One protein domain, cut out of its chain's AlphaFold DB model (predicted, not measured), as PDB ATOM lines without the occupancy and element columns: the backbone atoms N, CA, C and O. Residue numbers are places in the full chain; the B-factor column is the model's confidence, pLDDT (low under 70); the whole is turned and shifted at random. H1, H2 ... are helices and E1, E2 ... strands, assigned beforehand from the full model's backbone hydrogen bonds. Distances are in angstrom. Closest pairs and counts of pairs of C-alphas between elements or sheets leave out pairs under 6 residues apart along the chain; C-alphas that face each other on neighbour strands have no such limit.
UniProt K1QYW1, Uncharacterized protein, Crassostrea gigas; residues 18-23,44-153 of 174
ATOM      1  N   LEU A  18      40.904  16.038 -39.404       45.84
ATOM      2  CA  LEU A  18      40.563  16.715 -40.657       45.84
ATOM      3  C   LEU A  18      41.634  17.735 -41.006       45.84
ATOM      4  O   LEU A  18      42.014  18.545 -40.160       45.84
ATOM      5  N   VAL A  19      42.063  17.736 -42.267       55.69
ATOM      6  CA  VAL A  19      42.866  18.817 -42.841       55.69
ATOM      7  C   VAL A  19      42.058  19.458 -43.963       55.69
ATOM      8  O   VAL A  19      41.583  18.793 -44.885       55.69
ATOM      9  N   SER A  20      41.869  20.767 -43.867       42.31
ATOM     10  CA  SER A  20      40.981  21.530 -44.740       42.31
ATOM     11  C   SER A  20      41.599  22.879 -45.110       42.31
ATOM     12  O   SER A  20      42.455  23.394 -44.394       42.31
ATOM     13  N   LEU A  21      41.220  23.450 -46.250       32.84
ATOM     14  CA  LEU A  21      41.641  24.784 -46.709       32.84
ATOM     15  C   LEU A  21      40.448  25.738 -46.617       32.84
ATOM     16  O   LEU A  21      39.324  25.263 -46.715       32.84
ATOM     17  N   PRO A  22      40.613  27.051 -46.381       30.91
ATOM     18  CA  PRO A  22      39.459  27.916 -46.217       30.91
ATOM     19  C   PRO A  22      38.712  27.945 -47.546       30.91
ATOM     20  O   PRO A  22      39.339  28.123 -48.594       30.91
ATOM     21  N   GLY A  23      37.390  27.797 -47.499       29.64
ATOM     22  CA  GLY A  23      36.563  28.058 -48.664       29.64
ATOM     23  C   GLY A  23      36.762  29.517 -49.068       29.64
ATOM     24  O   GLY A  23      36.597  30.428 -48.251       29.64
ATOM     25  N   ARG A  44      33.952  21.103 -58.756       43.62
ATOM     26  CA  ARG A  44      32.505  20.852 -58.574       43.62
ATOM     27  C   ARG A  44      32.165  19.785 -57.525       43.62
ATOM     28  O   ARG A  44      30.983  19.507 -57.336       43.62
ATOM     29  N   PHE A  45      33.157  19.213 -56.843       53.19
ATOM     30  CA  PHE A  45      32.968  18.107 -55.891       53.19
ATOM     31  C   PHE A  45      33.560  18.358 -54.499       53.19
ATOM     32  O   PHE A  45      33.573  17.451 -53.665       53.19
ATOM     33  N   ASP A  46      34.005  19.583 -54.227       63.25
ATOM     34  CA  ASP A  46      34.644  19.928 -52.964       63.25
ATOM     35  C   ASP A  46      33.643  19.853 -51.806       63.25
ATOM     36  O   ASP A  46      32.611  20.527 -51.783       63.25
ATOM     37  N   LYS A  47      33.942  18.998 -50.826       73.75
ATOM     38  CA  LYS A  47      33.162  18.896 -49.590       73.75
ATOM     39  C   LYS A  47      33.526  20.064 -48.688       73.75
ATOM     40  O   LYS A  47      34.691  20.223 -48.335       73.75
ATOM     41  N   GLU A  48      32.540  20.849 -48.275       78.44
ATOM     42  CA  GLU A  48      32.747  21.911 -47.291       78.44
ATOM     43  C   GLU A  48      32.383  21.438 -45.879       78.44
ATOM     44  O   GLU A  48      31.327  20.850 -45.646       78.44
ATOM     45  N   VAL A  49      33.262  21.725 -44.922       76.81
ATOM     46  CA  VAL A  49      33.092  21.451 -43.496       76.81
ATOM     47  C   VAL A  49      33.469  22.715 -42.729       76.81
ATOM     48  O   VAL A  49      34.608  23.167 -42.794       76.81
ATOM     49  N   ASP A  50      32.511  23.298 -42.003       79.06
ATOM     50  CA  ASP A  50      32.721  24.496 -41.168       79.06
ATOM     51  C   ASP A  50      33.306  25.710 -41.931       79.06
ATOM     52  O   ASP A  50      34.120  26.471 -41.411       79.06
ATOM     53  N   GLY A  51      32.926  25.879 -43.204       79.38
ATOM     54  CA  GLY A  51      33.446  26.943 -44.077       79.38
ATOM     55  C   GLY A  51      34.839  26.669 -44.662       79.38
ATOM     56  O   GLY A  51      35.456  27.569 -45.236       79.38
ATOM     57  N   TRP A  52      35.341  25.439 -44.531       83.25
ATOM     58  CA  TRP A  52      36.597  24.978 -45.118       83.25
ATOM     59  C   TRP A  52      36.348  23.875 -46.151       83.25
ATOM     60  O   TRP A  52      35.564  22.963 -45.916       83.25
ATOM     61  N   THR A  53      37.057  23.915 -47.272       85.25
ATOM     62  CA  THR A  53      37.152  22.817 -48.235       85.25
ATOM     63  C   THR A  53      37.946  21.662 -47.625       85.25
ATOM     64  O   THR A  53      39.127  21.803 -47.299       85.25
ATOM     65  N   LEU A  54      37.310  20.505 -47.471       85.12
ATOM     66  CA  LEU A  54      37.933  19.278 -46.995       85.12
ATOM     67  C   LEU A  54      38.880  18.726 -48.064       85.12
ATOM     68  O   LEU A  54      38.438  18.258 -49.111       85.12
ATOM     69  N   ILE A  55      40.180  18.727 -47.772       87.44
ATOM     70  CA  ILE A  55      41.199  18.200 -48.691       87.44
ATOM     71  C   ILE A  55      41.736  16.839 -48.264       87.44
ATOM     72  O   ILE A  55      42.255  16.101 -49.103       87.44
ATOM     73  N   TYR A  56      41.615  16.522 -46.975       88.81
ATOM     74  CA  TYR A  56      42.044  15.262 -46.402       88.81
ATOM     75  C   TYR A  56      41.273  14.939 -45.121       88.81
ATOM     76  O   TYR A  56      41.048  15.812 -44.275       88.81
ATOM     77  N   ARG A  57      40.919  13.667 -44.951       86.44
ATOM     78  CA  ARG A  57      40.297  13.138 -43.738       86.44
ATOM     79  C   ARG A  57      40.916  11.800 -43.387       86.44
ATOM     80  O   ARG A  57      40.883  10.873 -44.191       86.44
ATOM     81  N   ASP A  58      41.385  11.694 -42.157       80.44
ATOM     82  CA  ASP A  58      41.836  10.445 -41.558       80.44
ATOM     83  C   ASP A  58      40.927  10.045 -40.387       80.44
ATOM     84  O   ASP A  58      40.205  10.873 -39.821       80.44
ATOM     85  N   GLN A  59      40.941   8.762 -40.031       70.12
ATOM     86  CA  GLN A  59      40.249   8.244 -38.861       70.12
ATOM     87  C   GLN A  59      41.134   7.287 -38.057       70.12
ATOM     88  O   GLN A  59      41.769   6.375 -38.576       70.12
ATOM     89  N   SER A  60      41.065   7.419 -36.734       64.81
ATOM     90  CA  SER A  60      41.720   6.506 -35.795       64.81
ATOM     91  C   SER A  60      41.338   5.037 -36.050       64.81
ATOM     92  O   SER A  60      40.145   4.732 -36.185       64.81
ATOM     93  N   GLY A  61      42.312   4.130 -35.966       60.34
ATOM     94  CA  GLY A  61      42.086   2.682 -36.046       60.34
ATOM     95  C   GLY A  61      42.198   2.096 -37.455       60.34
ATOM     96  O   GLY A  61      41.845   0.935 -37.648       60.34
ATOM     97  N   THR A  62      42.683   2.871 -38.427       60.38
ATOM     98  CA  THR A  62      43.096   2.350 -39.735       60.38
ATOM     99  C   THR A  62      44.464   1.668 -39.627       60.38
ATOM    100  O   THR A  62      45.225   1.870 -38.681       60.38
ATOM    101  N   THR A  63      44.785   0.816 -40.601       61.28
ATOM    102  CA  THR A  63      46.107   0.177 -40.727       61.28
ATOM    103  C   THR A  63      47.085   1.001 -41.569       61.28
ATOM    104  O   THR A  63      48.177   0.525 -41.878       61.28
ATOM    105  N   TYR A  64      46.684   2.197 -42.007       63.47
ATOM    106  CA  TYR A  64      47.463   3.043 -42.905       63.47
ATOM    107  C   TYR A  64      48.274   4.065 -42.110       63.47
ATOM    108  O   TYR A  64      47.885   4.479 -41.027       63.47
ATOM    109  N   SER A  65      49.427   4.462 -42.647       70.69
ATOM    110  CA  SER A  65      50.172   5.597 -42.105       70.69
ATOM    111  C   SER A  65      49.492   6.891 -42.545       70.69
ATOM    112  O   SER A  65      49.392   7.155 -43.748       70.69
ATOM    113  N   ASP A  66      49.071   7.708 -41.582       70.56
ATOM    114  CA  ASP A  66      48.455   9.018 -41.830       70.56
ATOM    115  C   ASP A  66      49.397   9.912 -42.643       70.56
ATOM    116  O   ASP A  66      48.996  10.552 -43.612       70.56
ATOM    117  N   TYR A  67      50.689   9.880 -42.308       74.69
ATOM    118  CA  TYR A  67      51.720  10.599 -43.045       74.69
ATOM    119  C   TYR A  67      51.804  10.143 -44.506       74.69
ATOM    120  O   TYR A  67      51.641  10.957 -45.413       74.69
ATOM    121  N   LEU A  68      52.018   8.843 -44.752       78.94
ATOM    122  CA  LEU A  68      52.186   8.336 -46.119       78.94
ATOM    123  C   LEU A  68      50.921   8.517 -46.962       78.94
ATOM    124  O   LEU A  68      51.023   8.813 -48.149       78.94
ATOM    125  N   SER A  69      49.740   8.352 -46.366       79.75
ATOM    126  CA  SER A  69      48.474   8.566 -47.071       79.75
ATOM    127  C   SER A  69      48.242  10.039 -47.414       79.75
ATOM    128  O   SER A  69      47.695  10.317 -48.476       79.75
ATOM    129  N   PHE A  70      48.737  10.983 -46.610       81.62
ATOM    130  CA  PHE A  70      48.697  12.406 -46.938       81.62
ATOM    131  C   PHE A  70      49.686  12.788 -48.057       81.62
ATOM    132  O   PHE A  70      49.293  13.416 -49.043       81.62
ATOM    133  N   ILE A  71      50.959  12.391 -47.942       82.56
ATOM    134  CA  ILE A  71      52.036  12.836 -48.854       82.56
ATOM    135  C   ILE A  71      52.138  12.039 -50.167       82.56
ATOM    136  O   ILE A  71      52.943  12.371 -51.039       82.56
ATOM    137  N   SER A  72      51.367  10.959 -50.330       86.06
ATOM    138  CA  SER A  72      51.433  10.126 -51.535       86.06
ATOM    139  C   SER A  72      50.891  10.866 -52.763       86.06
ATOM    140  O   SER A  72      49.688  11.064 -52.903       86.06
ATOM    141  N   ASN A  73      51.791  11.229 -53.680       86.62
ATOM    142  CA  ASN A  73      51.432  11.863 -54.948       86.62
ATOM    143  C   ASN A  73      50.694  10.907 -55.899       86.62
ATOM    144  O   ASN A  73      50.972   9.707 -55.941       86.62
ATOM    145  N   GLY A  74      49.809  11.461 -56.731       86.44
ATOM    146  CA  GLY A  74      49.058  10.715 -57.743       86.44
ATOM    147  C   GLY A  74      47.863   9.948 -57.173       86.44
ATOM    148  O   GLY A  74      47.369   9.017 -57.812       86.44
ATOM    149  N   LYS A  75      47.415  10.306 -55.966       84.00
ATOM    150  CA  LYS A  75      46.255   9.720 -55.286       84.00
ATOM    151  C   LYS A  75      45.158  10.767 -55.126       84.00
ATOM    152  O   LYS A  75      45.392  11.820 -54.549       84.00
ATOM    153  N   SER A  76      43.953  10.469 -55.590       86.44
ATOM    154  CA  SER A  76      42.767  11.267 -55.283       86.44
ATOM    155  C   SER A  76      41.557  10.352 -55.169       86.44
ATOM    156  O   SER A  76      41.394   9.434 -55.976       86.44
ATOM    157  N   ASP A  77      40.728  10.619 -54.169       87.38
ATOM    158  CA  ASP A  77      39.470   9.935 -53.904       87.38
ATOM    159  C   ASP A  77      38.260  10.733 -54.401       87.38
ATOM    160  O   ASP A  77      37.137  10.256 -54.285       87.38
ATOM    161  N   GLU A  78      38.463  11.910 -55.008       81.75
ATOM    162  CA  GLU A  78      37.391  12.801 -55.492       81.75
ATOM    163  C   GLU A  78      36.403  12.076 -56.426       81.75
ATOM    164  O   GLU A  78      35.197  12.304 -56.352       81.75
ATOM    165  N   THR A  79      36.898  11.152 -57.258       83.88
ATOM    166  CA  THR A  79      36.087  10.347 -58.188       83.88
ATOM    167  C   THR A  79      35.790   8.932 -57.683       83.88
ATOM    168  O   THR A  79      35.197   8.134 -58.405       83.88
ATOM    169  N   ASN A  80      36.256   8.565 -56.487       86.00
ATOM    170  CA  ASN A  80      36.052   7.238 -55.919       86.00
ATOM    171  C   ASN A  80      34.772   7.236 -55.082       86.00
ATOM    172  O   ASN A  80      34.798   7.594 -53.910       86.00
ATOM    173  N   GLU A  81      33.659   6.799 -55.665       84.31
ATOM    174  CA  GLU A  81      32.339   6.803 -55.009       84.31
ATOM    175  C   GLU A  81      32.283   5.985 -53.704       84.31
ATOM    176  O   GLU A  81      31.418   6.233 -52.874       84.31
ATOM    177  N   ASN A  82      33.217   5.049 -53.485       84.19
ATOM    178  CA  ASN A  82      33.296   4.268 -52.241       84.19
ATOM    179  C   ASN A  82      34.026   5.004 -51.101       84.19
ATOM    180  O   ASN A  82      34.145   4.465 -50.004       84.19
ATOM    181  N   VAL A  83      34.612   6.172 -51.382       83.94
ATOM    182  CA  VAL A  83      35.412   6.961 -50.428       83.94
ATOM    183  C   VAL A  83      34.940   8.412 -50.386       83.94
ATOM    184  O   VAL A  83      34.868   9.009 -49.316       83.94
ATOM    185  N   ASN A  84      34.548   8.992 -51.518       82.69
ATOM    186  CA  ASN A  84      33.832  10.263 -51.570       82.69
ATOM    187  C   ASN A  84      32.334  10.070 -51.274       82.69
ATOM    188  O   ASN A  84      31.461  10.463 -52.049       82.69
ATOM    189  N   ASP A  85      32.038   9.434 -50.145       84.31
ATOM    190  CA  ASP A  85      30.687   9.175 -49.666       84.31
ATOM    191  C   ASP A  85      30.395   9.945 -48.368       84.31
ATOM    192  O   ASP A  85      31.242  10.662 -47.822       84.31
ATOM    193  N   GLU A  86      29.170   9.819 -47.863       83.75
ATOM    194  CA  GLU A  86      28.741  10.470 -46.620       83.75
ATOM    195  C   GLU A  86      29.414   9.910 -45.353       83.75
ATOM    196  O   GLU A  86      29.263  10.491 -44.282       83.75
ATOM    197  N   TYR A  87      30.154   8.801 -45.437       85.75
ATOM    198  CA  TYR A  87      30.795   8.156 -44.292       85.75
ATOM    199  C   TYR A  87      32.261   8.569 -44.164       85.75
ATOM    200  O   TYR A  87      32.708   8.954 -43.083       85.75
ATOM    201  N   CYS A  88      33.011   8.505 -45.261       82.56
ATOM    202  CA  CYS A  88      34.432   8.818 -45.314       82.56
ATOM    203  C   CYS A  88      34.722  10.318 -45.409       82.56
ATOM    204  O   CYS A  88      35.803  10.742 -45.014       82.56
ATOM    205  N   THR A  89      33.758  11.138 -45.837       82.88
ATOM    206  CA  THR A  89      33.899  12.608 -45.830       82.88
ATOM    207  C   THR A  89      33.227  13.286 -44.629       82.88
ATOM    208  O   THR A  89      33.280  14.507 -44.494       82.88
ATOM    209  N   SER A  90      32.622  12.510 -43.719       83.06
ATOM    210  CA  SER A  90      31.941  13.039 -42.532       83.06
ATOM    211  C   SER A  90      32.881  13.300 -41.354       83.06
ATOM    212  O   SER A  90      33.849  12.572 -41.104       83.06
ATOM    213  N   ILE A  91      32.528  14.329 -40.576       80.31
ATOM    214  CA  ILE A  91      33.149  14.668 -39.288       80.31
ATOM    215  C   ILE A  91      32.819  13.645 -38.193       80.31
ATOM    216  O   ILE A  91      33.501  13.572 -37.172       80.31
ATOM    217  N   ILE A  92      31.745  12.873 -38.380       81.44
ATOM    218  CA  ILE A  92      31.358  11.798 -37.474       81.44
ATOM    219  C   ILE A  92      32.056  10.530 -37.947       81.44
ATOM    220  O   ILE A  92      31.936  10.122 -39.102       81.44
ATOM    221  N   LYS A  93      32.777   9.880 -37.035       75.75
ATOM    222  CA  LYS A  93      33.386   8.580 -37.299       75.75
ATOM    223  C   LYS A  93      32.297   7.564 -37.654       75.75
ATOM    224  O   LYS A  93      31.371   7.345 -36.878       75.75
ATOM    225  N   SER A  94      32.449   6.915 -38.803       82.12
ATOM    226  CA  SER A  94      31.579   5.832 -39.255       82.12
ATOM    227  C   SER A  94      32.390   4.544 -39.384       82.12
ATOM    228  O   SER A  94      33.473   4.589 -39.967       82.12
ATOM    229  N   PRO A  95      31.887   3.392 -38.900       82.44
ATOM    230  CA  PRO A  95      32.536   2.101 -39.127       82.44
ATOM    231  C   PRO A  95      32.486   1.661 -40.598       82.44
ATOM    232  O   PRO A  95      33.180   0.719 -40.967       82.44
ATOM    233  N   LEU A  96      31.657   2.311 -41.425       85.12
ATOM    234  CA  LEU A  96      31.546   2.032 -42.858       85.12
ATOM    235  C   LEU A  96      32.693   2.645 -43.657       85.12
ATOM    236  O   LEU A  96      33.050   2.121 -44.707       85.12
ATOM    237  N   CYS A  97      33.304   3.711 -43.142       81.19
ATOM    238  CA  CYS A  97      34.558   4.171 -43.694       81.19
ATOM    239  C   CYS A  97      35.684   3.323 -43.110       81.19
ATOM    240  O   CYS A  97      35.783   3.188 -41.892       81.19
ATOM    241  N   THR A  98      36.558   2.775 -43.949       81.38
ATOM    242  CA  THR A  98      37.732   1.995 -43.508       81.38
ATOM    243  C   THR A  98      39.047   2.545 -44.058       81.38
ATOM    244  O   THR A  98      40.087   1.902 -43.933       81.38
ATOM    245  N   THR A  99      39.008   3.722 -44.681       81.94
ATOM    246  CA  THR A  99      40.137   4.354 -45.370       81.94
ATOM    247  C   THR A  99      40.172   5.854 -45.086       81.94
ATOM    248  O   THR A  99      39.288   6.400 -44.421       81.94
ATOM    249  N   ASN A 100      41.203   6.508 -45.604       81.75
ATOM    250  CA  ASN A 100      41.350   7.954 -45.585       81.75
ATOM    251  C   ASN A 100      40.763   8.524 -46.876       81.75
ATOM    252  O   ASN A 100      40.719   7.832 -47.892       81.75
ATOM    253  N   TYR A 101      40.310   9.770 -46.814       84.38
ATOM    254  CA  TYR A 101      39.899  10.538 -47.982       84.38
ATOM    255  C   TYR A 101      40.987  11.558 -48.301       84.38
ATOM    256  O   TYR A 101      41.455  12.254 -47.398       84.38
ATOM    257  N   ARG A 102      41.380  11.662 -49.573       86.69
ATOM    258  CA  ARG A 102      42.401  12.600 -50.053       86.69
ATOM    259  C   ARG A 102      41.999  13.220 -51.388       86.69
ATOM    260  O   ARG A 102      41.540  12.524 -52.283       86.69
ATOM    261  N   THR A 103      42.260  14.510 -51.566       86.00
ATOM    262  CA  THR A 103      42.010  15.229 -52.829       86.00
ATOM    263  C   THR A 103      43.282  15.461 -53.644       86.00
ATOM    264  O   THR A 103      44.397  15.504 -53.113       86.00
ATOM    265  N   SER A 104      43.121  15.711 -54.947       89.19
ATOM    266  CA  SER A 104      44.209  16.118 -55.848       89.19
ATOM    267  C   SER A 104      44.753  17.527 -55.564       89.19
ATOM    268  O   SER A 104      45.792  17.917 -56.104       89.19
ATOM    269  N   LEU A 105      44.076  18.320 -54.723       85.69
ATOM    270  CA  LEU A 105      44.550  19.640 -54.297       85.69
ATOM    271  C   LEU A 105      45.873  19.545 -53.531       85.69
ATOM    272  O   LEU A 105      46.716  20.432 -53.657       85.69
ATOM    273  N   ILE A 106      46.096  18.440 -52.812       86.69
ATOM    274  CA  ILE A 106      47.358  18.189 -52.109       86.69
ATOM    275  C   ILE A 106      48.508  18.041 -53.114       86.69
ATOM    276  O   ILE A 106      49.543  18.685 -52.962       86.69
ATOM    277  N   ASP A 107      48.307  17.305 -54.210       89.88
ATOM    278  CA  ASP A 107      49.311  17.168 -55.283       89.88
ATOM    279  C   ASP A 107      49.628  18.511 -55.945       89.88
ATOM    280  O   ASP A 107      50.761  18.792 -56.334       89.88
ATOM    281  N   ARG A 108      48.617  19.374 -56.022       86.12
ATOM    282  CA  ARG A 108      48.674  20.689 -56.657       86.12
ATOM    283  C   ARG A 108      48.965  21.825 -55.672       86.12
ATOM    284  O   ARG A 108      48.782  22.985 -56.035       86.12
ATOM    285  N   TRP A 109      49.475  21.527 -54.474       85.50
ATOM    286  CA  TRP A 109      49.670  22.479 -53.369       85.50
ATOM    287  C   TRP A 109      50.278  23.825 -53.785       85.50
ATOM    288  O   TRP A 109      49.766  24.890 -53.452       85.50
ATOM    289  N   GLN A 110      51.367  23.785 -54.556       85.75
ATOM    290  CA  GLN A 110      52.095  24.987 -54.974       85.75
ATOM    291  C   GLN A 110      51.306  25.869 -55.953       85.75
ATOM    292  O   GLN A 110      51.625  27.044 -56.107       85.75
ATOM    293  N   SER A 111      50.273  25.323 -56.601       83.38
ATOM    294  CA  SER A 111      49.398  26.061 -57.520       83.38
ATOM    295  C   SER A 111      48.218  26.750 -56.828       83.38
ATOM    296  O   SER A 111      47.567  27.587 -57.447       83.38
ATOM    297  N   LEU A 112      47.965  26.457 -55.547       78.50
ATOM    298  CA  LEU A 112      46.825  26.994 -54.790       78.50
ATOM    299  C   LEU A 112      46.990  28.480 -54.405       78.50
ATOM    300  O   LEU A 112      46.055  29.106 -53.911       78.50
ATOM    301  N   GLY A 113      48.167  29.071 -54.636       81.56
ATOM    302  CA  GLY A 113      48.421  30.492 -54.396       81.56
ATOM    303  C   GLY A 113      48.403  30.857 -52.908       81.56
ATOM    304  O   GLY A 113      49.208  30.343 -52.129       81.56
ATOM    305  N   ASN A 114      47.512  31.776 -52.525       84.81
ATOM    306  CA  ASN A 114      47.388  32.266 -51.153       84.81
ATOM    307  C   ASN A 114      46.230  31.568 -50.439       84.81
ATOM    308  O   ASN A 114      45.070  31.792 -50.777       84.81
ATOM    309  N   PHE A 115      46.535  30.779 -49.411       86.06
ATOM    310  CA  PHE A 115      45.530  30.032 -48.658       86.06
ATOM    311  C   PHE A 115      45.996  29.727 -47.229       86.06
ATOM    312  O   PHE A 115      47.155  29.944 -46.852       86.06
ATOM    313  N   LYS A 116      45.068  29.233 -46.409       90.12
ATOM    314  CA  LYS A 116      45.323  28.762 -45.041       90.12
ATOM    315  C   LYS A 116      45.082  27.260 -44.966       90.12
ATOM    316  O   LYS A 116      44.408  26.713 -45.824       90.12
ATOM    317  N   VAL A 117      45.604  26.600 -43.947       89.19
ATOM    318  CA  VAL A 117      45.344  25.176 -43.709       89.19
ATOM    319  C   VAL A 117      44.799  25.030 -42.305       89.19
ATOM    320  O   VAL A 117      45.449  25.455 -41.361       89.19
ATOM    321  N   ASN A 118      43.615  24.464 -42.160       90.00
ATOM    322  CA  ASN A 118      42.998  24.155 -40.887       90.00
ATOM    323  C   ASN A 118      43.155  22.662 -40.597       90.00
ATOM    324  O   ASN A 118      42.678  21.824 -41.362       90.00
ATOM    325  N   VAL A 119      43.801  22.358 -39.474       87.75
ATOM    326  CA  VAL A 119      43.818  21.029 -38.868       87.75
ATOM    327  C   VAL A 119      42.842  21.026 -37.704       87.75
ATOM    328  O   VAL A 119      43.082  21.693 -36.698       87.75
ATOM    329  N   SER A 120      41.762  20.263 -37.830       84.50
ATOM    330  CA  SER A 120      40.700  20.177 -36.828       84.50
ATOM    331  C   SER A 120      40.530  18.745 -36.326       84.50
ATOM    332  O   SER A 120      40.472  17.803 -37.118       84.50
ATOM    333  N   LEU A 121      40.400  18.593 -35.008       80.06
ATOM    334  CA  LEU A 121      40.061  17.329 -34.355       80.06
ATOM    335  C   LEU A 121      38.593  17.329 -33.944       80.06
ATOM    336  O   LEU A 121      38.111  18.286 -33.327       80.06
ATOM    337  N   TYR A 122      37.907  16.227 -34.234       80.00
ATOM    338  CA  TYR A 122      36.496  16.046 -33.911       80.00
ATOM    339  C   TYR A 122      36.296  14.827 -33.020       80.00
ATOM    340  O   TYR A 122      36.808  13.749 -33.296       80.00
ATOM    341  N   LYS A 123      35.476  14.993 -31.980       76.88
ATOM    342  CA  LYS A 123      35.022  13.910 -31.106       76.88
ATOM    343  C   LYS A 123      33.504  13.868 -31.121       76.88
ATOM    344  O   LYS A 123      32.865  14.865 -30.780       76.88
ATOM    345  N   ASN A 124      32.919  12.738 -31.521       78.44
ATOM    346  CA  ASN A 124      31.462  12.579 -31.654       78.44
ATOM    347  C   ASN A 124      30.782  13.739 -32.420       78.44
ATOM    348  O   ASN A 124      29.778  14.291 -31.973       78.44
ATOM    349  N   GLY A 125      31.370  14.163 -33.544       78.44
ATOM    350  CA  GLY A 125      30.850  15.259 -34.373       78.44
ATOM    351  C   GLY A 125      31.048  16.668 -33.804       78.44
ATOM    352  O   GLY A 125      30.610  17.635 -34.416       78.44
ATOM    353  N   THR A 126      31.719  16.812 -32.660       81.31
ATOM    354  CA  THR A 126      32.033  18.113 -32.056       81.31
ATOM    355  C   THR A 126      33.505  18.444 -32.262       81.31
ATOM    356  O   THR A 126      34.365  17.632 -31.920       81.31
ATOM    357  N   LYS A 127      33.811  19.639 -32.783       81.75
ATOM    358  CA  LYS A 127      35.192  20.130 -32.905       81.75
ATOM    359  C   LYS A 127      35.775  20.362 -31.508       81.75
ATOM    360  O   LYS A 127      35.251  21.178 -30.754       81.75
ATOM    361  N   VAL A 128      36.830  19.630 -31.156       83.19
ATOM    362  CA  VAL A 128      37.477  19.700 -29.830       83.19
ATOM    363  C   VAL A 128      38.795  20.461 -29.848       83.19
ATOM    364  O   VAL A 128      39.213  20.970 -28.809       83.19
ATOM    365  N   ALA A 129      39.443  20.554 -31.008       79.75
ATOM    366  CA  ALA A 129      40.648  21.345 -31.179       79.75
ATOM    367  C   ALA A 129      40.868  21.745 -32.640       79.75
ATOM    368  O   ALA A 129      40.372  21.085 -33.551       79.75
ATOM    369  N   GLU A 130      41.618  22.823 -32.845       84.62
ATOM    370  CA  GLU A 130      41.899  23.410 -34.148       84.62
ATOM    371  C   GLU A 130      43.254  24.133 -34.147       84.62
ATOM    372  O   GLU A 130      43.556  24.879 -33.213       84.62
ATOM    373  N   VAL A 131      44.044  23.970 -35.214       84.19
ATOM    374  CA  VAL A 131      45.162  24.866 -35.559       84.19
ATOM    375  C   VAL A 131      45.013  25.311 -37.001       84.19
ATOM    376  O   VAL A 131      44.848  24.496 -37.905       84.19
ATOM    377  N   VAL A 132      45.145  26.615 -37.222       89.19
ATOM    378  CA  VAL A 132      45.181  27.211 -38.554       89.19
ATOM    379  C   VAL A 132      46.610  27.619 -38.878       89.19
ATOM    380  O   VAL A 132      47.246  28.349 -38.120       89.19
ATOM    381  N   PHE A 133      47.090  27.194 -40.038       88.94
ATOM    382  CA  PHE A 133      48.401  27.492 -40.587       88.94
ATOM    383  C   PHE A 133      48.297  28.386 -41.823       88.94
ATOM    384  O   PHE A 133      47.281  28.429 -42.518       88.94
ATOM    385  N   ASN A 134      49.383  29.078 -42.138       90.69
ATOM    386  CA  ASN A 134      49.583  29.745 -43.411       90.69
ATOM    387  C   ASN A 134      50.133  28.738 -44.435       90.69
ATOM    388  O   ASN A 134      51.285  28.320 -44.325       90.69
ATOM    389  N   GLY A 135      49.327  28.376 -45.436       87.38
ATOM    390  CA  GLY A 135      49.730  27.475 -46.526       87.38
ATOM    391  C   GLY A 135      50.467  28.178 -47.670       87.38
ATOM    392  O   GLY A 135      50.992  27.539 -48.577       87.38
ATOM    393  N   THR A 136      50.541  29.508 -47.632       87.75
ATOM    394  CA  THR A 136      51.156  30.292 -48.703       87.75
ATOM    395  C   THR A 136      52.668  30.070 -48.741       87.75
ATOM    396  O   THR A 136      53.371  30.203 -47.728       87.75
ATOM    397  N   GLY A 137      53.179  29.773 -49.939       89.88
ATOM    398  CA  GLY A 137      54.608  29.562 -50.182       89.88
ATOM    399  C   GLY A 137      55.172  28.315 -49.500       89.88
ATOM    400  O   GLY A 137      56.363  28.276 -49.196       89.88
ATOM    401  N   THR A 138      54.327  27.327 -49.199       91.06
ATOM    402  CA  THR A 138      54.739  26.030 -48.650       91.06
ATOM    403  C   THR A 138      54.528  24.918 -49.682       91.06
ATOM    404  O   THR A 138      54.103  25.156 -50.813       91.06
ATOM    405  N   ASN A 139      54.870  23.692 -49.308       90.25
ATOM    406  CA  ASN A 139      54.549  22.465 -50.039       90.25
ATOM    407  C   ASN A 139      53.769  21.524 -49.106       90.25
ATOM    408  O   ASN A 139      53.511  21.903 -47.964       90.25
ATOM    409  N   GLN A 140      53.451  20.314 -49.574       85.94
ATOM    410  CA  GLN A 140      52.689  19.296 -48.835       85.94
ATOM    411  C   GLN A 140      53.281  18.938 -47.461       85.94
ATOM    412  O   GLN A 140      52.551  18.479 -46.594       85.94
ATOM    413  N   GLU A 141      54.569  19.183 -47.220       84.69
ATOM    414  CA  GLU A 141      55.230  18.830 -45.957       84.69
ATOM    415  C   GLU A 141      55.528  20.050 -45.073       84.69
ATOM    416  O   GLU A 141      55.361  20.018 -43.857       84.69
ATOM    417  N   SER A 142      55.943  21.166 -45.676       89.88
ATOM    418  CA  SER A 142      56.475  22.336 -44.956       89.88
ATOM    419  C   SER A 142      55.409  23.262 -44.362       89.88
ATOM    420  O   SER A 142      55.736  24.133 -43.549       89.88
ATOM    421  N   TRP A 143      54.137  23.096 -44.741       89.50
ATOM    422  CA  TRP A 143      53.031  23.880 -44.179       89.50
ATOM    423  C   TRP A 143      52.799  23.592 -42.695       89.50
ATOM    424  O   TRP A 143      52.428  24.498 -41.948       89.50
ATOM    425  N   PHE A 144      53.073  22.361 -42.261       85.06
ATOM    426  CA  PHE A 144      52.929  21.934 -40.876       85.06
ATOM    427  C   PHE A 144      54.193  22.279 -40.087       85.06
ATOM    428  O   PHE A 144      55.004  21.427 -39.730       85.06
ATOM    429  N   SER A 145      54.395  23.572 -39.851       87.94
ATOM    430  CA  SER A 145      55.538  24.073 -39.090       87.94
ATOM    431  C   SER A 145      55.127  25.178 -38.114       87.94
ATOM    432  O   SER A 145      54.172  25.915 -38.384       87.94
ATOM    433  N   PRO A 146      55.843  25.350 -36.983       87.06
ATOM    434  CA  PRO A 146      55.466  26.340 -35.974       87.06
ATOM    435  C   PRO A 146      55.429  27.774 -36.505       87.06
ATOM    436  O   PRO A 146      54.551  28.555 -36.148       87.06
ATOM    437  N   SER A 147      56.349  28.110 -37.414       91.81
ATOM    438  CA  SER A 147      56.435  29.430 -38.050       91.81
ATOM    439  C   SER A 147      55.268  29.730 -38.994       91.81
ATOM    440  O   SER A 147      55.116  30.868 -39.438       91.81
ATOM    441  N   LYS A 148      54.444  28.726 -39.310       91.69
ATOM    442  CA  LYS A 148      53.243  28.868 -40.129       91.69
ATOM    443  C   LYS A 148      51.967  28.937 -39.299       91.69
ATOM    444  O   LYS A 148      50.932  29.218 -39.888       91.69
ATOM    445  N   ILE A 149      52.005  28.748 -37.977       89.50
ATOM    446  CA  ILE A 149      50.812  28.849 -37.120       89.50
ATOM    447  C   ILE A 149      50.258  30.283 -37.159       89.50
ATOM    448  O   ILE A 149      50.961  31.243 -36.850       89.50
ATOM    449  N   LEU A 150      48.979  30.412 -37.509       90.81
ATOM    450  CA  LEU A 150      48.203  31.654 -37.462       90.81
ATOM    451  C   LEU A 150      47.328  31.722 -36.207       90.81
ATOM    452  O   LEU A 150      47.228  32.774 -35.581       90.81
ATOM    453  N   SER A 151      46.701  30.607 -35.837       92.38
ATOM    454  CA  SER A 151      45.891  30.483 -34.624       92.38
ATOM    455  C   SER A 151      45.834  29.033 -34.163       92.38
ATOM    456  O   SER A 151      45.990  28.119 -34.967       92.38
ATOM    457  N   SER A 152      45.595  28.821 -32.873       86.12
ATOM    458  CA  SER A 152      45.471  27.495 -32.275       86.12
ATOM    459  C   SER A 152      44.527  27.550 -31.081       86.12
ATOM    460  O   SER A 152      44.574  28.504 -30.302       86.12
ATOM    461  N   SER A 153      43.686  26.531 -30.925       85.44
ATOM    462  CA  SER A 153      42.885  26.323 -29.717       85.44
ATOM    463  C   SER A 153      43.697  25.697 -28.579       85.44
ATOM    464  O   SER A 153      43.280  25.757 -27.424       85.44
TER     465      SER A 153
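This is residues 18 to 23 and 44 to 153 of the 174 residues of an uncharacterized protein of Crassostrea gigas (UniProt K1QYW1). With little regular structure, the domain is one twisted antiparallel sheet, E2 E1 E3 E4 E5, whose E2 is grazed by short helix H1 and pairs briefly with the long loop 72 to 115. The printed part has 116 residues, 39 in named elements, mostly strand, in chain order E1 E2 H1 E3 E4 E5. It is compact, radius of gyration of the C-alphas 13.4 A, spanning 37 by 31 by 28 A.

E1, residues 18 to 22, is antiparallel to E2, residues 52 to 58; N 53 and O 21 are 2.7 A apart, within hydrogen-bond range. H1, residues 66 to 71, only grazes the sheet; every O i to N i+4 pair is within hydrogen-bond range. E2, H1 and E3, residues 116 to 123, form a split strand-helix-strand unit, E1 between its strands, with a right-handed crossover. N 118 of E3 and O 20 are 2.7 A apart. E3, E4, residues 126 to 134, and E5, residues 149 to 152, form a meander, successive antiparallel neighbours; N 119 and O 131 are 2.9 A apart, N 132 and O 151 2.8 A.

E1 begins at C-alpha 18 (40.563, 16.715, -40.657); E5 ends at C-alpha 152 (45.471, 27.495, -32.275). E3 measures 22.8 A, E4 23.9 A.

Residues 24 to 43 are cut out, leaving 12.9 A between C-alphas 23 and 44. The links H1 to E3 and E4 to E5 are long. pLDDT is under 70 at residues 18 to 23, 44 to 46 and 60 to 64.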